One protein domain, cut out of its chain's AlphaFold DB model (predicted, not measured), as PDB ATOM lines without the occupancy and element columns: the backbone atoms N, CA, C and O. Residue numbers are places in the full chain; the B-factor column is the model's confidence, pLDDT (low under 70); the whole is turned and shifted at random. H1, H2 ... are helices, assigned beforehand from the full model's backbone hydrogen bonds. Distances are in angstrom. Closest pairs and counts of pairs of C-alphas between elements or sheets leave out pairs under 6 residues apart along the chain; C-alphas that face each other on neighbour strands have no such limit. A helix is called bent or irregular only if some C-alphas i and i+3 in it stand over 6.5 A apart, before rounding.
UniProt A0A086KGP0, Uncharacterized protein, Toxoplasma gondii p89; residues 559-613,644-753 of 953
ATOM      1  N   PRO A 559      49.180  23.759 -40.088       58.41
ATOM      2  CA  PRO A 559      47.928  24.482 -39.897       58.41
ATOM      3  C   PRO A 559      47.088  23.826 -38.815       58.41
ATOM      4  O   PRO A 559      46.887  22.614 -38.854       58.41
ATOM      5  N   ARG A 560      46.624  24.606 -37.834       61.06
ATOM      6  CA  ARG A 560      45.599  24.148 -36.883       61.06
ATOM      7  C   ARG A 560      44.324  23.827 -37.650       61.06
ATOM      8  O   ARG A 560      44.113  24.381 -38.724       61.06
ATOM      9  N   ALA A 561      43.447  23.000 -37.079       57.59
ATOM     10  CA  ALA A 561      42.155  22.767 -37.730       57.59
ATOM     11  C   ALA A 561      41.356  24.079 -37.886       57.59
ATOM     12  O   ALA A 561      40.662  24.258 -38.884       57.59
ATOM     13  N   PHE A 562      41.506  25.009 -36.927       62.47
ATOM     14  CA  PHE A 562      40.904  26.348 -36.946       62.47
ATOM     15  C   PHE A 562      41.882  27.413 -36.461       62.47
ATOM     16  O   PHE A 562      42.745  27.158 -35.620       62.47
ATOM     17  N   ASP A 563      41.695  28.633 -36.949       51.47
ATOM     18  CA  ASP A 563      42.312  29.826 -36.392       51.47
ATOM     19  C   ASP A 563      41.196  30.785 -35.958       51.47
ATOM     20  O   ASP A 563      40.350  31.160 -36.769       51.47
ATOM     21  N   GLY A 564      41.168  31.148 -34.671       48.59
ATOM     22  CA  GLY A 564      40.251  32.159 -34.135       48.59
ATOM     23  C   GLY A 564      40.670  33.589 -34.499       48.59
ATOM     24  O   GLY A 564      39.937  34.546 -34.232       48.59
ATOM     25  N   SER A 565      41.838  33.763 -35.132       49.88
ATOM     26  CA  SER A 565      42.268  35.053 -35.652       49.88
ATOM     27  C   SER A 565      41.361  35.510 -36.800       49.88
ATOM     28  O   SER A 565      40.981  34.744 -37.680       49.88
ATOM     29  N   LYS A 566      41.025  36.806 -36.828       47.44
ATOM     30  CA  LYS A 566      40.243  37.437 -37.911       47.44
ATOM     31  C   LYS A 566      41.021  37.544 -39.232       47.44
ATOM     32  O   LYS A 566      40.710  38.416 -40.038       47.44
ATOM     33  N   ASN A 567      42.080  36.757 -39.427       46.50
ATOM     34  CA  ASN A 567      42.952  36.883 -40.582       46.50
ATOM     35  C   ASN A 567      42.228  36.362 -41.841       46.50
ATOM     36  O   ASN A 567      42.031  35.152 -41.958       46.50
ATOM     37  N   PRO A 568      41.847  37.239 -42.791       41.22
ATOM     38  CA  PRO A 568      41.071  36.845 -43.966       41.22
ATOM     39  C   PRO A 568      41.859  35.955 -44.939       41.22
ATOM     40  O   PRO A 568      41.268  35.372 -45.841       41.22
ATOM     41  N   TYR A 569      43.181  35.841 -44.762       40.47
ATOM     42  CA  TYR A 569      44.064  35.068 -45.638       40.47
ATOM     43  C   TYR A 569      44.251  33.606 -45.202       40.47
ATOM     44  O   TYR A 569      44.920  32.852 -45.903       40.47
ATOM     45  N   ARG A 570      43.697  33.181 -44.055       50.59
ATOM     46  CA  ARG A 570      43.800  31.790 -43.579       50.59
ATOM     47  C   ARG A 570      42.521  31.008 -43.863       50.59
ATOM     48  O   ARG A 570      41.423  31.434 -43.513       50.59
ATOM     49  N   ARG A 571      42.681  29.838 -44.483       55.41
ATOM     50  CA  ARG A 571      41.588  28.945 -44.883       55.41
ATOM     51  C   ARG A 571      40.883  28.383 -43.644       55.41
ATOM     52  O   ARG A 571      41.473  27.634 -42.873       55.41
ATOM     53  N   GLN A 572      39.611  28.733 -43.447       59.56
ATOM     54  CA  GLN A 572      38.769  28.070 -42.448       59.56
ATOM     55  C   GLN A 572      38.306  26.711 -42.988       59.56
ATOM     56  O   GLN A 572      37.627  26.646 -44.016       59.56
ATOM     57  N   MET A 573      38.674  25.635 -42.288       69.12
ATOM     58  CA  MET A 573      38.392  24.260 -42.721       69.12
ATOM     59  C   MET A 573      36.953  23.823 -42.409       69.12
ATOM     60  O   MET A 573      36.364  23.088 -43.193       69.12
ATOM     61  N   LEU A 574      36.359  24.316 -41.314       75.06
ATOM     62  CA  LEU A 574      34.957  24.100 -40.921       75.06
ATOM     63  C   LEU A 574      34.276  25.451 -40.643       75.06
ATOM     64  O   LEU A 574      34.943  26.437 -40.328       75.06
ATOM     65  N   SER A 575      32.944  25.491 -40.731       76.62
ATOM     66  CA  SER A 575      32.148  26.648 -40.301       76.62
ATOM     67  C   SER A 575      32.197  26.825 -38.776       76.62
ATOM     68  O   SER A 575      32.468  25.877 -38.043       76.62
ATOM     69  N   LEU A 576      31.890  28.033 -38.281       76.69
ATOM     70  CA  LEU A 576      31.846  28.341 -36.841       76.69
ATOM     71  C   LEU A 576      30.955  27.361 -36.057       76.69
ATOM     72  O   LEU A 576      31.348  26.892 -34.992       76.69
ATOM     73  N   GLU A 577      29.766  27.047 -36.571       78.31
ATOM     74  CA  GLU A 577      28.821  26.162 -35.881       78.31
ATOM     75  C   GLU A 577      29.379  24.750 -35.726       78.31
ATOM     76  O   GLU A 577      29.397  24.214 -34.620       78.31
ATOM     77  N   LEU A 578      29.919  24.202 -36.813       82.25
ATOM     78  CA  LEU A 578      30.481  22.862 -36.841       82.25
ATOM     79  C   LEU A 578      31.796  22.770 -36.061       82.25
ATOM     80  O   LEU A 578      32.049  21.771 -35.395       82.25
ATOM     81  N   ALA A 579      32.622  23.817 -36.095       78.31
ATOM     82  CA  ALA A 579      33.852  23.892 -35.313       78.31
ATOM     83  C   ALA A 579      33.570  23.854 -33.802       78.31
ATOM     84  O   ALA A 579      34.289  23.184 -33.062       78.31
ATOM     85  N   VAL A 580      32.506  24.524 -33.346       78.00
ATOM     86  CA  VAL A 580      32.056  24.459 -31.948       78.00
ATOM     87  C   VAL A 580      31.564  23.059 -31.589       78.00
ATOM     88  O   VAL A 580      31.936  22.542 -30.538       78.00
ATOM     89  N   ASP A 581      30.787  22.418 -32.459       82.12
ATOM     90  CA  ASP A 581      30.267  21.071 -32.203       82.12
ATOM     91  C   ASP A 581      31.389  20.015 -32.187       82.12
ATOM     92  O   ASP A 581      31.395  19.113 -31.347       82.12
ATOM     93  N   VAL A 582      32.388  20.157 -33.061       82.75
ATOM     94  CA  VAL A 582      33.616  19.348 -33.053       82.75
ATOM     95  C   VAL A 582      34.400  19.559 -31.760       82.75
ATOM     96  O   VAL A 582      34.795  18.587 -31.115       82.75
ATOM     97  N   ALA A 583      34.598  20.810 -31.340       77.06
ATOM     98  CA  ALA A 583      35.307  21.117 -30.102       77.06
ATOM     99  C   ALA A 583      34.578  20.560 -28.871       77.06
ATOM    100  O   ALA A 583      35.216  20.023 -27.966       77.06
ATOM    101  N   ALA A 584      33.248  20.625 -28.861       78.50
ATOM    102  CA  ALA A 584      32.398  20.041 -27.832       78.50
ATOM    103  C   ALA A 584      32.528  18.513 -27.772       78.50
ATOM    104  O   ALA A 584      32.743  17.964 -26.690       78.50
ATOM    105  N   ALA A 585      32.488  17.836 -28.924       81.69
ATOM    106  CA  ALA A 585      32.661  16.388 -29.016       81.69
ATOM    107  C   ALA A 585      34.053  15.924 -28.550       81.69
ATOM    108  O   ALA A 585      34.166  14.906 -27.869       81.69
ATOM    109  N   GLN A 586      35.107  16.675 -28.876       75.31
ATOM    110  CA  GLN A 586      36.479  16.382 -28.445       75.31
ATOM    111  C   GLN A 586      36.699  16.636 -26.951       75.31
ATOM    112  O   GLN A 586      37.385  15.864 -26.287       75.31
ATOM    113  N   ALA A 587      36.105  17.706 -26.417       72.81
ATOM    114  CA  ALA A 587      36.209  18.064 -25.006       72.81
ATOM    115  C   ALA A 587      35.221  17.304 -24.105       72.81
ATOM    116  O   ALA A 587      35.260  17.495 -22.893       72.81
ATOM    117  N   GLU A 588      34.327  16.489 -24.676       76.62
ATOM    118  CA  GLU A 588      33.225  15.822 -23.966       76.62
ATOM    119  C   GLU A 588      32.346  16.818 -23.186       76.62
ATOM    120  O   GLU A 588      31.953  16.600 -22.041       76.62
ATOM    121  N   THR A 589      32.050  17.959 -23.810       76.75
ATOM    122  CA  THR A 589      31.252  19.040 -23.215       76.75
ATOM    123  C   THR A 589      30.069  19.407 -24.100       76.75
ATOM    124  O   THR A 589      29.988  19.001 -25.254       76.75
ATOM    125  N   SER A 590      29.130  20.188 -23.560       78.44
ATOM    126  CA  SER A 590      28.061  20.772 -24.376       78.44
ATOM    127  C   SER A 590      28.620  21.866 -25.307       78.44
ATOM    128  O   SER A 590      29.433  22.679 -24.842       78.44
ATOM    129  N   PRO A 591      28.143  21.971 -26.565       77.44
ATOM    130  CA  PRO A 591      28.422  23.097 -27.466       77.44
ATOM    131  C   PRO A 591      28.174  24.473 -26.838       77.44
ATOM    132  O   PRO A 591      28.890  25.432 -27.127       77.44
ATOM    133  N   ASP A 592      27.214  24.579 -25.916       78.50
ATOM    134  CA  ASP A 592      26.895  25.838 -25.232       78.50
ATOM    135  C   ASP A 592      28.028  26.348 -24.336       78.50
ATOM    136  O   ASP A 592      28.070  27.530 -23.995       78.50
ATOM    137  N   SER A 593      28.988  25.486 -23.986       77.44
ATOM    138  CA  SER A 593      30.180  25.886 -23.237       77.44
ATOM    139  C   SER A 593      31.112  26.818 -24.020       77.44
ATOM    140  O   SER A 593      31.907  27.524 -23.400       77.44
ATOM    141  N   PHE A 594      30.972  26.874 -25.349       72.25
ATOM    142  CA  PHE A 594      31.736  27.747 -26.244       72.25
ATOM    143  C   PHE A 594      30.971  29.019 -26.637       72.25
ATOM    144  O   PHE A 594      31.303  29.665 -27.630       72.25
ATOM    145  N   ARG A 595      29.939  29.405 -25.883       73.50
ATOM    146  CA  ARG A 595      29.277  30.705 -26.050       73.50
ATOM    147  C   ARG A 595      29.959  31.765 -25.197       73.50
ATOM    148  O   ARG A 595      30.308  31.520 -24.039       73.50
ATOM    149  N   ASP A 596      30.099  32.969 -25.742       72.44
ATOM    150  CA  ASP A 596      30.440  34.126 -24.924       72.44
ATOM    151  C   ASP A 596      29.349  34.331 -23.865       72.44
ATOM    152  O   ASP A 596      28.162  34.427 -24.176       72.44
ATOM    153  N   LYS A 597      29.759  34.410 -22.597       70.69
ATOM    154  CA  LYS A 597      28.849  34.549 -21.453       70.69
ATOM    155  C   LYS A 597      28.077  35.869 -21.463       70.69
ATOM    156  O   LYS A 597      27.072  35.968 -20.769       70.69
ATOM    157  N   ILE A 598      28.569  36.882 -22.180       68.88
ATOM    158  CA  ILE A 598      27.953  38.213 -22.229       68.88
ATOM    159  C   ILE A 598      27.020  38.334 -23.436       68.88
ATOM    160  O   ILE A 598      25.866  38.714 -23.270       68.88
ATOM    161  N   SER A 599      27.495  38.010 -24.641       69.38
ATOM    162  CA  SER A 599      26.693  38.142 -25.866       69.38
ATOM    163  C   SER A 599      25.837  36.917 -26.206       69.38
ATOM    164  O   SER A 599      24.931  37.022 -27.028       69.38
ATOM    165  N   GLY A 600      26.115  35.747 -25.621       69.12
ATOM    166  CA  GLY A 600      25.456  34.477 -25.955       69.12
ATOM    167  C   GLY A 600      25.830  33.905 -27.332       69.12
ATOM    168  O   GLY A 600      25.333  32.838 -27.711       69.12
ATOM    169  N   ILE A 601      26.701  34.593 -28.080       74.56
ATOM    170  CA  ILE A 601      27.144  34.216 -29.425       74.56
ATOM    171  C   ILE A 601      28.154  33.066 -29.320       74.56
ATOM    172  O   ILE A 601      29.020  33.068 -28.445       74.56
ATOM    173  N   LYS A 602      28.047  32.076 -30.217       72.62
ATOM    174  CA  LYS A 602      29.037  30.996 -30.349       72.62
ATOM    175  C   LYS A 602      30.404  31.590 -30.709       72.62
ATOM    176  O   LYS A 602      30.512  32.372 -31.650       72.62
ATOM    177  N   CYS A 603      31.449  31.204 -29.990       67.00
ATOM    178  CA  CYS A 603      32.818  31.633 -30.248       67.00
ATOM    179  C   CYS A 603      33.639  30.477 -30.820       67.00
ATOM    180  O   CYS A 603      33.597  29.365 -30.297       67.00
ATOM    181  N   LEU A 604      34.415  30.756 -31.873       66.06
ATOM    182  CA  LEU A 604      35.412  29.812 -32.377       66.06
ATOM    183  C   LEU A 604      36.489  29.600 -31.300       66.06
ATOM    184  O   LEU A 604      37.031  30.587 -30.793       66.06
ATOM    185  N   PRO A 605      36.825  28.349 -30.954       62.06
ATOM    186  CA  PRO A 605      38.052  28.074 -30.218       62.06
ATOM    187  C   PRO A 605      39.274  28.376 -31.108       62.06
ATOM    188  O   PRO A 605      39.201  28.265 -32.331       62.06
ATOM    189  N   ASP A 606      40.416  28.731 -30.506       58.31
ATOM    190  CA  ASP A 606      41.681  29.061 -31.200       58.31
ATOM    191  C   ASP A 606      42.388  27.812 -31.806       58.31
ATOM    192  O   ASP A 606      43.585  27.591 -31.633       58.31
ATOM    193  N   GLY A 607      41.652  26.934 -32.488       59.66
ATOM    194  CA  GLY A 607      42.084  25.588 -32.899       59.66
ATOM    195  C   GLY A 607      41.215  24.504 -32.269       59.66
ATOM    196  O   GLY A 607      40.189  24.806 -31.656       59.66
ATOM    197  N   LEU A 608      41.606  23.234 -32.388       62.66
ATOM    198  CA  LEU A 608      40.904  22.158 -31.673       62.66
ATOM    199  C   LEU A 608      41.039  22.327 -30.155       62.66
ATOM    200  O   LEU A 608      42.004  22.925 -29.673       62.66
ATOM    201  N   ALA A 609      40.076  21.814 -29.381       60.03
ATOM    202  CA  ALA A 609      40.112  21.912 -27.918       60.03
ATOM    203  C   ALA A 609      41.438  21.366 -27.365       60.03
ATOM    204  O   ALA A 609      42.057  22.011 -26.522       60.03
ATOM    205  N   ASP A 610      41.908  20.250 -27.932       58.19
ATOM    206  CA  ASP A 610      43.181  19.616 -27.595       58.19
ATOM    207  C   ASP A 610      44.416  20.430 -28.035       58.19
ATOM    208  O   ASP A 610      45.428  20.426 -27.341       58.19
ATOM    209  N   GLU A 611      44.332  21.195 -29.127       57.28
ATOM    210  CA  GLU A 611      45.410  22.080 -29.617       57.28
ATOM    211  C   GLU A 611      45.510  23.382 -28.809       57.28
ATOM    212  O   GLU A 611      46.571  24.003 -28.715       57.28
ATOM    213  N   ASN A 612      44.389  23.790 -28.216       53.59
ATOM    214  CA  ASN A 612      44.272  24.967 -27.364       53.59
ATOM    215  C   ASN A 612      44.693  24.730 -25.931       53.59
ATOM    216  O   ASN A 612      44.784  25.688 -25.151       53.59
ATOM    217  N   VAL A 613      44.936  23.476 -25.555       48.09
ATOM    218  CA  VAL A 613      45.274  23.201 -24.178       48.09
ATOM    219  C   VAL A 613      46.661  23.784 -23.906       48.09
ATOM    220  O   VAL A 613      47.631  23.434 -24.581       48.09
ATOM    221  N   LEU A 644      56.617  24.013 -45.525       53.53
ATOM    222  CA  LEU A 644      56.563  23.092 -46.665       53.53
ATOM    223  C   LEU A 644      57.962  22.671 -47.150       53.53
ATOM    224  O   LEU A 644      58.095  21.640 -47.800       53.53
ATOM    225  N   GLY A 645      59.003  23.434 -46.793       55.69
ATOM    226  CA  GLY A 645      60.405  23.078 -47.019       55.69
ATOM    227  C   GLY A 645      61.062  22.254 -45.900       55.69
ATOM    228  O   GLY A 645      62.200  21.822 -46.076       55.69
ATOM    229  N   ASP A 646      60.398  22.031 -44.754       71.12
ATOM    230  CA  ASP A 646      60.940  21.199 -43.667       71.12
ATOM    231  C   ASP A 646      60.637  19.718 -43.938       71.12
ATOM    232  O   ASP A 646      59.540  19.215 -43.678       71.12
ATOM    233  N   THR A 647      61.654  19.005 -44.422       74.50
ATOM    234  CA  THR A 647      61.653  17.549 -44.589       74.50
ATOM    235  C   THR A 647      61.115  16.821 -43.357       74.50
ATOM    236  O   THR A 647      60.259  15.950 -43.491       74.50
ATOM    237  N   GLY A 648      61.549  17.184 -42.147       76.50
ATOM    238  CA  GLY A 648      61.117  16.506 -40.925       76.50
ATOM    239  C   GLY A 648      59.633  16.708 -40.613       76.50
ATOM    240  O   GLY A 648      58.975  15.803 -40.096       76.50
ATOM    241  N   ALA A 649      59.068  17.861 -40.982       77.06
ATOM    242  CA  ALA A 649      57.632  18.105 -40.869       77.06
ATOM    243  C   ALA A 649      56.833  17.219 -41.840       77.06
ATOM    244  O   ALA A 649      55.834  16.627 -41.433       77.06
ATOM    245  N   MET A 650      57.295  17.063 -43.085       79.56
ATOM    246  CA  MET A 650      56.645  16.188 -44.074       79.56
ATOM    247  C   MET A 650      56.690  14.711 -43.662       79.56
ATOM    248  O   MET A 650      55.686  14.007 -43.770       79.56
ATOM    249  N   LEU A 651      57.823  14.255 -43.120       81.19
ATOM    250  CA  LEU A 651      57.975  12.904 -42.573       81.19
ATOM    251  C   LEU A 651      57.012  12.637 -41.410       81.19
ATOM    252  O   LEU A 651      56.362  11.591 -41.354       81.19
ATOM    253  N   LEU A 652      56.869  13.610 -40.505       85.56
ATOM    254  CA  LEU A 652      55.916  13.531 -39.401       85.56
ATOM    255  C   LEU A 652      54.466  13.464 -39.911       85.56
ATOM    256  O   LEU A 652      53.690  12.641 -39.426       85.56
ATOM    257  N   CYS A 653      54.102  14.271 -40.913       86.06
ATOM    258  CA  CYS A 653      52.788  14.204 -41.561       86.06
ATOM    259  C   CYS A 653      52.519  12.834 -42.181       86.06
ATOM    260  O   CYS A 653      51.427  12.293 -42.023       86.06
ATOM    261  N   PHE A 654      53.513  12.260 -42.859       86.31
ATOM    262  CA  PHE A 654      53.408  10.937 -43.462       86.31
ATOM    263  C   PHE A 654      53.159   9.852 -42.407       86.31
ATOM    264  O   PHE A 654      52.245   9.038 -42.556       86.31
ATOM    265  N   MET A 655      53.904   9.880 -41.299       87.50
ATOM    266  CA  MET A 655      53.674   8.992 -40.157       87.50
ATOM    267  C   MET A 655      52.251   9.147 -39.601       87.50
ATOM    268  O   MET A 655      51.555   8.149 -39.399       87.50
ATOM    269  N   VAL A 656      51.790  10.386 -39.394       90.88
ATOM    270  CA  VAL A 656      50.426  10.666 -38.915       90.88
ATOM    271  C   VAL A 656      49.377  10.127 -39.887       90.88
ATOM    272  O   VAL A 656      48.429   9.485 -39.440       90.88
ATOM    273  N   ALA A 657      49.552  10.332 -41.195       90.31
ATOM    274  CA  ALA A 657      48.636   9.839 -42.218       90.31
ATOM    275  C   ALA A 657      48.512   8.310 -42.176       90.31
ATOM    276  O   ALA A 657      47.405   7.784 -42.244       90.31
ATOM    277  N   ARG A 658      49.622   7.584 -41.978       88.56
ATOM    278  CA  ARG A 658      49.606   6.117 -41.840       88.56
ATOM    279  C   ARG A 658      48.885   5.643 -40.580       88.56
ATOM    280  O   ARG A 658      48.084   4.713 -40.656       88.56
ATOM    281  N   VAL A 659      49.151   6.269 -39.432       91.00
ATOM    282  CA  VAL A 659      48.472   5.944 -38.163       91.00
ATOM    283  C   VAL A 659      46.972   6.216 -38.274       91.00
ATOM    284  O   VAL A 659      46.156   5.387 -37.872       91.00
ATOM    285  N   PHE A 660      46.602   7.350 -38.869       93.31
ATOM    286  CA  PHE A 660      45.209   7.729 -39.076       93.31
ATOM    287  C   PHE A 660      44.491   6.808 -40.071       93.31
ATOM    288  O   PHE A 660      43.360   6.397 -39.817       93.31
ATOM    289  N   HIS A 661      45.161   6.399 -41.148       91.19
ATOM    290  CA  HIS A 661      44.642   5.403 -42.082       91.19
ATOM    291  C   HIS A 661      44.346   4.066 -41.384       91.19
ATOM    292  O   HIS A 661      43.259   3.516 -41.544       91.19
ATOM    293  N   GLY A 662      45.267   3.579 -40.541       87.50
ATOM    294  CA  GLY A 662      45.060   2.361 -39.749       87.50
ATOM    295  C   GLY A 662      43.886   2.463 -38.766       87.50
ATOM    296  O   GLY A 662      43.168   1.485 -38.561       87.50
ATOM    297  N   LEU A 663      43.648   3.647 -38.190       91.56
ATOM    298  CA  LEU A 663      42.451   3.908 -37.387       91.56
ATOM    299  C   LEU A 663      41.176   3.798 -38.235       91.56
ATOM    300  O   LEU A 663      40.253   3.098 -37.832       91.56
ATOM    301  N   LEU A 664      41.121   4.461 -39.392       91.62
ATOM    302  CA  LEU A 664      39.934   4.454 -40.253       91.62
ATOM    303  C   LEU A 664      39.593   3.058 -40.778       91.62
ATOM    304  O   LEU A 664      38.420   2.703 -40.799       91.62
ATOM    305  N   LEU A 665      40.597   2.253 -41.140       88.81
ATOM    306  CA  LEU A 665      40.385   0.852 -41.512       88.81
ATOM    307  C   LEU A 665      39.763   0.057 -40.362       88.81
ATOM    308  O   LEU A 665      38.774  -0.634 -40.566       88.81
ATOM    309  N   SER A 666      40.278   0.227 -39.140       85.94
ATOM    310  CA  SER A 666      39.715  -0.432 -37.958       85.94
ATOM    311  C   SER A 666      38.267  -0.008 -37.682       85.94
ATOM    312  O   SER A 666      37.476  -0.845 -37.267       85.94
ATOM    313  N   LEU A 667      37.907   1.261 -37.908       88.44
ATOM    314  CA  LEU A 667      36.520   1.728 -37.771       88.44
ATOM    315  C   LEU A 667      35.617   1.173 -38.877       88.44
ATOM    316  O   LEU A 667      34.464   0.849 -38.615       88.44
ATOM    317  N   ALA A 668      36.136   1.043 -40.099       85.94
ATOM    318  CA  ALA A 668      35.398   0.473 -41.220       85.94
ATOM    319  C   ALA A 668      35.124  -1.021 -41.046       85.94
ATOM    320  O   ALA A 668      34.010  -1.463 -41.306       85.94
ATOM    321  N   GLU A 669      36.093  -1.781 -40.534       83.19
ATOM    322  CA  GLU A 669      35.910  -3.192 -40.173       83.19
ATOM    323  C   GLU A 669      34.847  -3.395 -39.079       83.19
ATOM    324  O   GLU A 669      34.209  -4.445 -39.028       83.19
ATOM    325  N   HIS A 670      34.652  -2.403 -38.207       80.06
ATOM    326  CA  HIS A 670      33.659  -2.430 -37.130       80.06
ATOM    327  C   HIS A 670      32.369  -1.655 -37.455       80.06
ATOM    328  O   HIS A 670      31.503  -1.546 -36.591       80.06
ATOM    329  N   GLU A 671      32.235  -1.122 -38.677       77.50
ATOM    330  CA  GLU A 671      31.103  -0.297 -39.136       77.50
ATOM    331  C   GLU A 671      30.751   0.874 -38.191       77.50
ATOM    332  O   GLU A 671      29.595   1.285 -38.057       77.50
ATOM    333  N   ALA A 672      31.753   1.448 -37.525       79.94
ATOM    334  CA  ALA A 672      31.546   2.492 -36.530       79.94
ATOM    335  C   ALA A 672      31.436   3.887 -37.168       79.94
ATOM    336  O   ALA A 672      32.418   4.453 -37.654       79.94
ATOM    337  N   THR A 673      30.236   4.474 -37.116       77.12
ATOM    338  CA  THR A 673      29.905   5.732 -37.822       77.12
ATOM    339  C   THR A 673      29.882   6.986 -36.933       77.12
ATOM    340  O   THR A 673      29.958   8.108 -37.433       77.12
ATOM    341  N   ASP A 674      29.886   6.834 -35.604       81.62
ATOM    342  CA  ASP A 674      29.678   7.938 -34.644       81.62
ATOM    343  C   ASP A 674      30.910   8.836 -34.397       81.62
ATOM    344  O   ASP A 674      30.892   9.742 -33.559       81.62
ATOM    345  N   TYR A 675      32.013   8.601 -35.112       86.19
ATOM    346  CA  TYR A 675      33.305   9.244 -34.839       86.19
ATOM    347  C   TYR A 675      33.715  10.320 -35.852       86.19
ATOM    348  O   TYR A 675      34.818  10.862 -35.753       86.19
ATOM    349  N   SER A 676      32.830  10.687 -36.780       90.38
ATOM    350  CA  SER A 676      33.044  11.722 -37.807       90.38
ATOM    351  C   SER A 676      33.591  13.044 -37.237       90.38
ATOM    352  O   SER A 676      34.565  13.604 -37.743       90.38
ATOM    353  N   ARG A 677      33.045  13.510 -36.105       87.44
ATOM    354  CA  ARG A 677      33.476  14.739 -35.409       87.44
ATOM    355  C   ARG A 677      34.918  14.680 -34.897       87.44
ATOM    356  O   ARG A 677      35.523  15.726 -34.678       87.44
ATOM    357  N   LEU A 678      35.481  13.486 -34.710       88.12
ATOM    358  CA  LEU A 678      36.875  13.285 -34.304       88.12
ATOM    359  C   LEU A 678      37.798  13.076 -35.510       88.12
ATOM    360  O   LEU A 678      38.929  13.565 -35.507       88.12
ATOM    361  N   THR A 679      37.327  12.361 -36.535       91.38
ATOM    362  CA  THR A 679      38.142  11.927 -37.677       91.38
ATOM    363  C   THR A 679      38.240  12.986 -38.777       91.38
ATOM    364  O   THR A 679      39.342  13.266 -39.249       91.38
ATOM    365  N   ILE A 680      37.133  13.638 -39.148       90.31
ATOM    366  CA  ILE A 680      37.092  14.614 -40.252       90.31
ATOM    367  C   ILE A 680      38.056  15.799 -40.050       90.31
ATOM    368  O   ILE A 680      38.740  16.160 -41.006       90.31
ATOM    369  N   PRO A 681      38.226  16.387 -38.848       86.12
ATOM    370  CA  PRO A 681      39.195  17.473 -38.661       86.12
ATOM    371  C   PRO A 681      40.646  17.071 -38.960       86.12
ATOM    372  O   PRO A 681      41.403  17.864 -39.517       86.12
ATOM    373  N   VAL A 682      41.046  15.843 -38.605       88.50
ATOM    374  CA  VAL A 682      42.386  15.317 -38.923       88.50
ATOM    375  C   VAL A 682      42.501  15.079 -40.426       88.50
ATOM    376  O   VAL A 682      43.479  15.504 -41.039       88.50
ATOM    377  N   LEU A 683      41.475  14.471 -41.028       91.12
ATOM    378  CA  LEU A 683      41.409  14.203 -42.462       91.12
ATOM    379  C   LEU A 683      41.585  15.469 -43.302       91.12
ATOM    380  O   LEU A 683      42.423  15.498 -44.200       91.12
ATOM    381  N   LEU A 684      40.810  16.514 -42.998       86.50
ATOM    382  CA  LEU A 684      40.837  17.762 -43.754       86.50
ATOM    383  C   LEU A 684      42.244  18.380 -43.741       86.50
ATOM    384  O   LEU A 684      42.666  18.953 -44.739       86.50
ATOM    385  N   ARG A 685      42.993  18.248 -42.636       82.94
ATOM    386  CA  ARG A 685      44.373  18.760 -42.537       82.94
ATOM    387  C   ARG A 685      45.341  17.951 -43.386       82.94
ATOM    388  O   ARG A 685      46.243  18.529 -43.976       82.94
ATOM    389  N   LEU A 686      45.156  16.634 -43.460       86.56
ATOM    390  CA  LEU A 686      46.005  15.770 -44.279       86.56
ATOM    391  C   LEU A 686      45.872  16.086 -45.773       86.56
ATOM    392  O   LEU A 686      46.884  16.158 -46.463       86.56
ATOM    393  N   VAL A 687      44.651  16.329 -46.262       86.38
ATOM    394  CA  VAL A 687      44.416  16.681 -47.679       86.38
ATOM    395  C   VAL A 687      44.852  18.110 -48.032       86.38
ATOM    396  O   VAL A 687      45.068  18.412 -49.207       86.38
ATOM    397  N   ASP A 688      45.009  18.982 -47.032       79.94
ATOM    398  CA  ASP A 688      45.476  20.368 -47.192       79.94
ATOM    399  C   ASP A 688      47.009  20.488 -47.267       79.94
ATOM    400  O   ASP A 688      47.526  21.524 -47.669       79.94
ATOM    401  N   ILE A 689      47.762  19.436 -46.919       78.75
ATOM    402  CA  ILE A 689      49.229  19.427 -47.029       78.75
ATOM    403  C   ILE A 689      49.611  19.167 -48.494       78.75
ATOM    404  O   ILE A 689      49.379  18.056 -48.953       78.75
ATOM    405  N   PRO A 690      50.229  20.108 -49.233       72.56
ATOM    406  CA  PRO A 690      50.546  19.972 -50.659       72.56
ATOM    407  C   PRO A 690      51.804  19.111 -50.900       72.56
ATOM    408  O   PRO A 690      52.795  19.568 -51.465       72.56
ATOM    409  N   GLN A 691      51.804  17.873 -50.396       77.00
ATOM    410  CA  GLN A 691      52.869  16.890 -50.610       77.00
ATOM    411  C   GLN A 691      52.254  15.592 -51.165       77.00
ATOM    412  O   GLN A 691      51.401  15.008 -50.490       77.00
ATOM    413  N   PRO A 692      52.677  15.104 -52.351       77.31
ATOM    414  CA  PRO A 692      52.003  14.007 -53.049       77.31
ATOM    415  C   PRO A 692      51.776  12.747 -52.200       77.31
ATOM    416  O   PRO A 692      50.674  12.213 -52.152       77.31
ATOM    417  N   SER A 693      52.792  12.277 -51.476       77.06
ATOM    418  CA  SER A 693      52.722  11.044 -50.677       77.06
ATOM    419  C   SER A 693      51.754  11.149 -49.487       77.06
ATOM    420  O   SER A 693      51.065  10.179 -49.167       77.06
ATOM    421  N   VAL A 694      51.690  12.313 -48.834       81.81
ATOM    422  CA  VAL A 694      50.773  12.619 -47.727       81.81
ATOM    423  C   VAL A 694      49.361  12.821 -48.262       81.81
ATOM    424  O   VAL A 694      48.435  12.211 -47.730       81.81
ATOM    425  N   ARG A 695      49.188  13.606 -49.337       83.50
ATOM    426  CA  ARG A 695      47.876  13.826 -49.967       83.50
ATOM    427  C   ARG A 695      47.270  12.541 -50.466       83.50
ATOM    428  O   ARG A 695      46.097  12.318 -50.211       83.50
ATOM    429  N   ARG A 696      48.056  11.685 -51.122       86.56
ATOM    430  CA  ARG A 696      47.601  10.380 -51.599       86.56
ATOM    431  C   ARG A 696      46.964   9.576 -50.466       86.56
ATOM    432  O   ARG A 696      45.806   9.195 -50.576       86.56
ATOM    433  N   LEU A 697      47.669   9.424 -49.338       86.75
ATOM    434  CA  LEU A 697      47.108   8.781 -48.140       86.75
ATOM    435  C   LEU A 697      45.908   9.548 -47.571       86.75
ATOM    436  O   LEU A 697      44.959   8.926 -47.103       86.75
ATOM    437  N   GLY A 698      45.931  10.881 -47.612       90.94
ATOM    438  CA  GLY A 698      44.803  11.733 -47.243       90.94
ATOM    439  C   GLY A 698      43.550  11.447 -48.076       90.94
ATOM    440  O   GLY A 698      42.469  11.322 -47.510       90.94
ATOM    441  N   TRP A 699      43.683  11.260 -49.392       92.50
ATOM    442  CA  TRP A 699      42.587  10.894 -50.291       92.50
ATOM    443  C   TRP A 699      42.087   9.478 -50.028       92.50
ATOM    444  O   TRP A 699      40.879   9.278 -49.905       92.50
ATOM    445  N   THR A 700      42.986   8.513 -49.815       91.75
ATOM    446  CA  THR A 700      42.599   7.163 -49.377       91.75
ATOM    447  C   THR A 700      41.804   7.218 -48.064       91.75
ATOM    448  O   THR A 700      40.732   6.623 -47.953       91.75
ATOM    449  N   CYS A 701      42.271   8.008 -47.089       92.88
ATOM    450  CA  CYS A 701      41.558   8.248 -45.834       92.88
ATOM    451  C   CYS A 701      40.196   8.915 -46.066       92.88
ATOM    452  O   CYS A 701      39.236   8.561 -45.389       92.88
ATOM    453  N   LEU A 702      40.081   9.853 -47.013       94.12
ATOM    454  CA  LEU A 702      38.815  10.520 -47.331       94.12
ATOM    455  C   LEU A 702      37.810   9.547 -47.940       94.12
ATOM    456  O   LEU A 702      36.634   9.592 -47.579       94.12
ATOM    457  N   SER A 703      38.266   8.650 -48.816       92.88
ATOM    458  CA  SER A 703      37.426   7.610 -49.412       92.88
ATOM    459  C   SER A 703      36.810   6.713 -48.331       92.88
ATOM    460  O   SER A 703      35.589   6.554 -48.291       92.88
ATOM    461  N   ILE A 704      37.628   6.234 -47.382       92.06
ATOM    462  CA  ILE A 704      37.168   5.403 -46.254       92.06
ATOM    463  C   ILE A 704      36.286   6.210 -45.295       92.06
ATOM    464  O   ILE A 704      35.208   5.765 -44.915       92.06
ATOM    465  N   ALA A 705      36.703   7.416 -44.905       91.94
ATOM    466  CA  ALA A 705      35.937   8.241 -43.975       91.94
ATOM    467  C   ALA A 705      34.551   8.590 -44.531       91.94
ATOM    468  O   ALA A 705      33.585   8.601 -43.774       91.94
ATOM    469  N   SER A 706      34.438   8.811 -45.846       91.19
ATOM    470  CA  SER A 706      33.159   9.083 -46.505       91.19
ATOM    471  C   SER A 706      32.179   7.921 -46.345       91.19
ATOM    472  O   SER A 706      31.006   8.166 -46.081       91.19
ATOM    473  N   SER A 707      32.639   6.665 -46.426       88.50
ATOM    474  CA  SER A 707      31.764   5.500 -46.220       88.50
ATOM    475  C   SER A 707      31.316   5.301 -44.768       88.50
ATOM    476  O   SER A 707      30.371   4.556 -44.533       88.50
ATOM    477  N   LEU A 708      31.966   5.966 -43.807       89.88
ATOM    478  CA  LEU A 708      31.640   5.901 -42.378       89.88
ATOM    479  C   LEU A 708      30.744   7.052 -41.903       89.88
ATOM    480  O   LEU A 708      30.423   7.126 -40.720       89.88
ATOM    481  N   LEU A 709      30.352   7.976 -42.783       91.38
ATOM    482  CA  LEU A 709      29.492   9.090 -42.394       91.38
ATOM    483  C   LEU A 709      28.049   8.621 -42.187       91.38
ATOM    484  O   LEU A 709      27.424   8.061 -43.088       91.38
ATOM    485  N   SER A 710      27.488   8.938 -41.019       89.62
ATOM    486  CA  SER A 710      26.040   8.878 -40.818       89.62
ATOM    487  C   SER A 710      25.332   9.900 -41.730       89.62
ATOM    488  O   SER A 710      25.930  10.923 -42.071       89.62
ATOM    489  N   PRO A 711      24.045   9.717 -42.087       88.50
ATOM    490  CA  PRO A 711      23.308  10.702 -42.887       88.50
ATOM    491  C   PRO A 711      23.305  12.109 -42.270       88.50
ATOM    492  O   PRO A 711      23.394  13.109 -42.979       88.50
ATOM    493  N   SER A 712      23.248  12.190 -40.936       88.38
ATOM    494  CA  SER A 712      23.301  13.466 -40.215       88.38
ATOM    495  C   SER A 712      24.663  14.153 -40.336       88.38
ATOM    496  O   SER A 712      24.734  15.370 -40.514       88.38
ATOM    497  N   ASP A 713      25.745  13.377 -40.304       89.88
ATOM    498  CA  ASP A 713      27.099  13.904 -40.425       89.88
ATOM    499  C   ASP A 713      27.455  14.220 -41.875       89.88
ATOM    500  O   ASP A 713      28.155  15.197 -42.122       89.88
ATOM    501  N   ALA A 714      26.938  13.458 -42.841       89.94
ATOM    502  CA  ALA A 714      27.073  13.762 -44.261       89.94
ATOM    503  C   ALA A 714      26.526  15.162 -44.578       89.94
ATOM    504  O   ALA A 714      27.206  15.945 -45.235       89.94
ATOM    505  N   LEU A 715      25.357  15.515 -44.031       89.06
ATOM    506  CA  LEU A 715      24.787  16.861 -44.151       89.06
ATOM    507  C   LEU A 715      25.639  17.916 -43.429       89.06
ATOM    508  O   LEU A 715      25.919  18.973 -43.989       89.06
ATOM    509  N   ALA A 716      26.089  17.632 -42.202       87.31
ATOM    510  CA  ALA A 716      26.886  18.577 -41.419       87.31
ATOM    511  C   ALA A 716      28.250  18.886 -42.070       87.31
ATOM    512  O   ALA A 716      28.681  20.039 -42.104       87.31
ATOM    513  N   PHE A 717      28.924  17.867 -42.608       89.75
ATOM    514  CA  PHE A 717      30.250  17.968 -43.219       89.75
ATOM    515  C   PHE A 717      30.227  18.169 -44.743       89.75
ATOM    516  O   PHE A 717      31.299  18.267 -45.340       89.75
ATOM    517  N   GLN A 718      29.051  18.302 -45.369       89.56
ATOM    518  CA  GLN A 718      28.907  18.449 -46.822       89.56
ATOM    519  C   GLN A 718      29.773  19.584 -47.380       89.56
ATOM    520  O   GLN A 718      30.654  19.352 -48.204       89.56
ATOM    521  N   SER A 719      29.580  20.814 -46.893       86.88
ATOM    522  CA  SER A 719      30.325  21.977 -47.392       86.88
ATOM    523  C   SER A 719      31.846  21.879 -47.151       86.88
ATOM    524  O   SER A 719      32.597  22.120 -48.100       86.88
ATOM    525  N   PRO A 720      32.336  21.505 -45.949       86.06
ATOM    526  CA  PRO A 720      33.763  21.277 -45.720       86.06
ATOM    527  C   PRO A 720      34.406  20.236 -46.642       86.06
ATOM    528  O   PRO A 720      35.501  20.470 -47.149       86.06
ATOM    529  N   LEU A 721      33.739  19.101 -46.866       89.69
ATOM    530  CA  LEU A 721      34.275  18.017 -47.689       89.69
ATOM    531  C   LEU A 721      34.303  18.392 -49.172       89.69
ATOM    532  O   LEU A 721      35.312  18.153 -49.832       89.69
ATOM    533  N   LEU A 722      33.260  19.052 -49.684       88.06
ATOM    534  CA  LEU A 722      33.259  19.562 -51.061       88.06
ATOM    535  C   LEU A 722      34.345  20.613 -51.273       88.06
ATOM    536  O   LEU A 722      35.110  20.521 -52.227       88.06
ATOM    537  N   ARG A 723      34.504  21.547 -50.328       85.38
ATOM    538  CA  ARG A 723      35.597  22.527 -50.375       85.38
ATOM    539  C   ARG A 723      36.970  21.847 -50.388       85.38
ATOM    540  O   ARG A 723      37.866  22.285 -51.105       85.38
ATOM    541  N   ALA A 724      37.149  20.782 -49.605       85.69
ATOM    542  CA  ALA A 724      38.383  20.003 -49.604       85.69
ATOM    543  C   ALA A 724      38.652  19.361 -50.971       85.69
ATOM    544  O   ALA A 724      39.782  19.413 -51.444       85.69
ATOM    545  N   ILE A 725      37.619  18.818 -51.618       88.06
ATOM    546  CA  ILE A 725      37.692  18.229 -52.962       88.06
ATOM    547  C   ILE A 725      38.011  19.290 -54.024       88.06
ATOM    548  O   ILE A 725      38.846  19.038 -54.892       88.06
ATOM    549  N   HIS A 726      37.378  20.464 -53.957       85.69
ATOM    550  CA  HIS A 726      37.552  21.543 -54.936       85.69
ATOM    551  C   HIS A 726      38.942  22.148 -54.893       85.69
ATOM    552  O   HIS A 726      39.657  22.134 -55.891       85.69
ATOM    553  N   ASP A 727      39.341  22.637 -53.721       81.31
ATOM    554  CA  ASP A 727      40.637  23.296 -53.563       81.31
ATOM    555  C   ASP A 727      41.778  22.267 -53.563       81.31
ATOM    556  O   ASP A 727      42.947  22.615 -53.718       81.31
ATOM    557  N   GLY A 728      41.448  20.992 -53.331       79.69
ATOM    558  CA  GLY A 728      42.408  19.908 -53.217       79.69
ATOM    559  C   GLY A 728      42.728  19.174 -54.512       79.69
ATOM    560  O   GLY A 728      43.473  18.199 -54.470       79.69
ATOM    561  N   PHE A 729      42.192  19.617 -55.649       84.56
ATOM    562  CA  PHE A 729      42.449  18.978 -56.937       84.56
ATOM    563  C   PHE A 729      43.971  18.837 -57.201       84.56
ATOM    564  O   PHE A 729      44.691  19.830 -57.060       84.56
ATOM    565  N   PRO A 730      44.482  17.644 -57.574       83.19
ATOM    566  CA  PRO A 730      45.908  17.446 -57.841       83.19
ATOM    567  C   PRO A 730      46.416  18.339 -58.980       83.19
ATOM    568  O   PRO A 730      45.838  18.358 -60.068       83.19
ATOM    569  N   ILE A 731      47.523  19.052 -58.757       77.56
ATOM    570  CA  ILE A 731      48.135  19.952 -59.750       77.56
ATOM    571  C   ILE A 731      49.605  19.609 -60.009       77.56
ATOM    572  O   ILE A 731      50.309  19.112 -59.131       77.56
ATOM    573  N   CYS A 732      50.079  19.915 -61.220       76.31
ATOM    574  CA  CYS A 732      51.477  19.759 -61.632       76.31
ATOM    575  C   CYS A 732      52.038  18.362 -61.282       76.31
ATOM    576  O   CYS A 732      51.516  17.350 -61.740       76.31
ATOM    577  N   ASN A 733      53.070  18.307 -60.436       70.00
ATOM    578  CA  ASN A 733      53.778  17.081 -60.069       70.00
ATOM    579  C   ASN A 733      52.943  16.121 -59.196       70.00
ATOM    580  O   ASN A 733      53.364  14.988 -58.985       70.00
ATOM    581  N   GLU A 734      51.785  16.542 -58.672       73.06
ATOM    582  CA  GLU A 734      50.888  15.668 -57.903       73.06
ATOM    583  C   GLU A 734      50.028  14.769 -58.800       73.06
ATOM    584  O   GLU A 734      49.547  13.731 -58.340       73.06
ATOM    585  N   ILE A 735      49.818  15.165 -60.062       76.25
ATOM    586  CA  ILE A 735      48.871  14.528 -60.987       76.25
ATOM    587  C   ILE A 735      49.163  13.024 -61.162       76.25
ATOM    588  O   ILE A 735      48.253  12.229 -60.913       76.25
ATOM    589  N   PRO A 736      50.399  12.589 -61.481       74.75
ATOM    590  CA  PRO A 736      50.678  11.166 -61.698       74.75
ATOM    591  C   PRO A 736      50.498  10.311 -60.437       74.75
ATOM    592  O   PRO A 736      50.164   9.133 -60.528       74.75
ATOM    593  N   THR A 737      50.708  10.896 -59.255       75.62
ATOM    594  CA  THR A 737      50.754  10.163 -57.982       75.62
ATOM    595  C   THR A 737      49.415  10.142 -57.245       75.62
ATOM    596  O   THR A 737      49.133   9.180 -56.535       75.62
ATOM    597  N   CYS A 738      48.604  11.200 -57.359       83.50
ATOM    598  CA  CYS A 738      47.430  11.401 -56.501       83.50
ATOM    599  C   CYS A 738      46.084  11.230 -57.211       83.50
ATOM    600  O   CYS A 738      45.081  11.089 -56.518       83.50
ATOM    601  N   VAL A 739      46.020  11.280 -58.550       87.75
ATOM    602  CA  VAL A 739      44.731  11.332 -59.272       87.75
ATOM    603  C   VAL A 739      43.868  10.095 -59.038       87.75
ATOM    604  O   VAL A 739      42.669  10.252 -58.838       87.75
ATOM    605  N   GLU A 740      44.442   8.890 -59.007       87.31
ATOM    606  CA  GLU A 740      43.675   7.657 -58.758       87.31
ATOM    607  C   GLU A 740      42.988   7.698 -57.384       87.31
ATOM    608  O   GLU A 740      41.766   7.557 -57.291       87.31
ATOM    609  N   ASP A 741      43.753   7.967 -56.321       89.44
ATOM    610  CA  ASP A 741      43.229   8.055 -54.957       89.44
ATOM    611  C   ASP A 741      42.260   9.230 -54.783       89.44
ATOM    612  O   ASP A 741      41.216   9.077 -54.146       89.44
ATOM    613  N   TYR A 742      42.559  10.385 -55.389       91.50
ATOM    614  CA  TYR A 742      41.661  11.539 -55.408       91.50
ATOM    615  C   TYR A 742      40.320  11.175 -56.046       91.50
ATOM    616  O   TYR A 742      39.275  11.401 -55.443       91.50
ATOM    617  N   MET A 743      40.325  10.556 -57.229       90.69
ATOM    618  CA  MET A 743      39.095  10.184 -57.927       90.69
ATOM    619  C   MET A 743      38.283   9.144 -57.153       90.69
ATOM    620  O   MET A 743      37.064   9.279 -57.061       90.69
ATOM    621  N   SER A 744      38.938   8.155 -56.542       91.06
ATOM    622  CA  SER A 744      38.287   7.213 -55.623       91.06
ATOM    623  C   SER A 744      37.604   7.942 -54.460       91.06
ATOM    624  O   SER A 744      36.430   7.702 -54.169       91.06
ATOM    625  N   ALA A 745      38.298   8.901 -53.845       92.44
ATOM    626  CA  ALA A 745      37.773   9.704 -52.750       92.44
ATOM    627  C   ALA A 745      36.569  10.563 -53.167       92.44
ATOM    628  O   ALA A 745      35.566  10.601 -52.452       92.44
ATOM    629  N   VAL A 746      36.630  11.194 -54.344       92.06
ATOM    630  CA  VAL A 746      35.524  11.979 -54.910       92.06
ATOM    631  C   VAL A 746      34.292  11.111 -55.140       92.06
ATOM    632  O   VAL A 746      33.200  11.489 -54.722       92.06
ATOM    633  N   VAL A 747      34.440   9.939 -55.765       91.00
ATOM    634  CA  VAL A 747      33.310   9.028 -56.016       91.00
ATOM    635  C   VAL A 747      32.642   8.615 -54.702       91.00
ATOM    636  O   VAL A 747      31.414   8.683 -54.589       91.00
ATOM    637  N   SER A 748      33.437   8.226 -53.701       91.44
ATOM    638  CA  SER A 748      32.943   7.844 -52.374       91.44
ATOM    639  C   SER A 748      32.222   8.997 -51.674       91.44
ATOM    640  O   SER A 748      31.130   8.800 -51.140       91.44
ATOM    641  N   ALA A 749      32.777  10.210 -51.727       91.62
ATOM    642  CA  ALA A 749      32.168  11.394 -51.132       91.62
ATOM    643  C   ALA A 749      30.855  11.769 -51.829       91.62
ATOM    644  O   ALA A 749      29.829  11.896 -51.165       91.62
ATOM    645  N   LEU A 750      30.833  11.868 -53.164       90.44
ATOM    646  CA  LEU A 750      29.617  12.195 -53.918       90.44
ATOM    647  C   LEU A 750      28.488  11.196 -53.645       90.44
ATOM    648  O   LEU A 750      27.323  11.591 -53.569       90.44
ATOM    649  N   LYS A 751      28.823   9.909 -53.464       89.12
ATOM    650  CA  LYS A 751      27.856   8.859 -53.116       89.12
ATOM    651  C   LYS A 751      27.077   9.186 -51.842       89.12
ATOM    652  O   LYS A 751      25.866   8.990 -51.804       89.12
ATOM    653  N   VAL A 752      27.774   9.677 -50.825       90.12
ATOM    654  CA  VAL A 752      27.221   9.879 -49.482       90.12
ATOM    655  C   VAL A 752      26.680  11.296 -49.291       90.12
ATOM    656  O   VAL A 752      25.639  11.470 -48.666       90.12
ATOM    657  N   LEU A 753      27.338  12.300 -49.873       90.31
ATOM    658  CA  LEU A 753      26.968  13.713 -49.740       90.31
ATOM    659  C   LEU A 753      25.743  14.115 -50.566       90.31
ATOM    660  O   LEU A 753      25.082  15.091 -50.222       90.31
TER     661      LEU A 753
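This is residues 559 to 613 and 644 to 753 of the 953 residues of an uncharacterized protein of Toxoplasma gondii p89 (UniProt A0A086KGP0). Three helices, H3, H5 and H7, run the same way side by side in a row, and H4 and H6 cover one side of that row, running against them, so that the five make an up-and-down bundle, each helix running against the one before it in the chain. Beyond H4, H1 packs steeply across its first residues, with short H2 on H1 and the unnamed stretches 559 to 575 and 595 to 613 on that same side. You have 165 printed residues with seven named helices, H1 to H7 in chain order, and no named strand: the class is all helix. The whole is compact, with a radius of gyration of the C-alphas of 16.0 A and spans of 53 by 38 by 25 A.

Start at the longest helix, H3, residues 647 to 669. It touches H5, residues 692 to 707, at a shallow tilt of 21 degrees, the same way; look at the C-alphas of Phe 654 and Val 694, the closest, 5.3 A apart. H5 touches H7, residues 732 to 753, at 9 degrees, the same way, closest at C-alphas Ser 703 and Ala 745, 4.0 A. H4, residues 676 to 688, forms a helical hairpin with H5, closest at C-alphas Val 687 and Gly 698, 5.0 A. H6, residues 711 to 727, touches H4 at C-alphas Leu 684 and Ala 724, 6.7 A. H6 and H7 form a second helical hairpin, in which H7 touches H6 with residues 746 to 753 alone, closest at C-alphas Ala 714 and Leu 753, 5.5 A. H1, residues 576 to 587, touches H4 at a steep tilt of 64 degrees, closest at C-alphas Val 582 and Arg 677, 5.2 A. H2, residues 591 to 594, touches H1 at C-alphas Ala 584 and Pro 591, 5.0 A. H3 and H7 are apart. In H1, H3 and H5 every O i to N i+4 pair is within hydrogen-bond range; in H4 6 of 9 are, in H6 11 of 13, in H7 14 of 18, and H2 is too short for such a pair.

Find C-alpha 647 at (61.653, 17.549, -44.589); from there H3 runs 33.4 A. H5 spans 23.0 A, H4 17.8 A and H1 16.3 A. H6, 23.9 A, is irregular, with C-alphas 716 and 719 7.7 A apart and a kink of 54 degrees near residue 718. H7, 27.9 A, is irregular too, with C-alphas 737 and 740 7.5 A apart and a kink of 70 degrees near residue 739; it ends at C-alpha 753, (26.968, 13.713, -49.740).

The C-alphas of Ile 598 and Pro 736 are the farthest apart, 53.0 A. Residues 614 to 643 are not printed; C-alphas 613 and 644 are 25.2 A apart across the cut. Of the links printed whole, none is long. The mean pLDDT of the printed part is 79.1; look for values under 70 at residues 559 to 573, 598 to 600, 603 to 613 and 644 to 645.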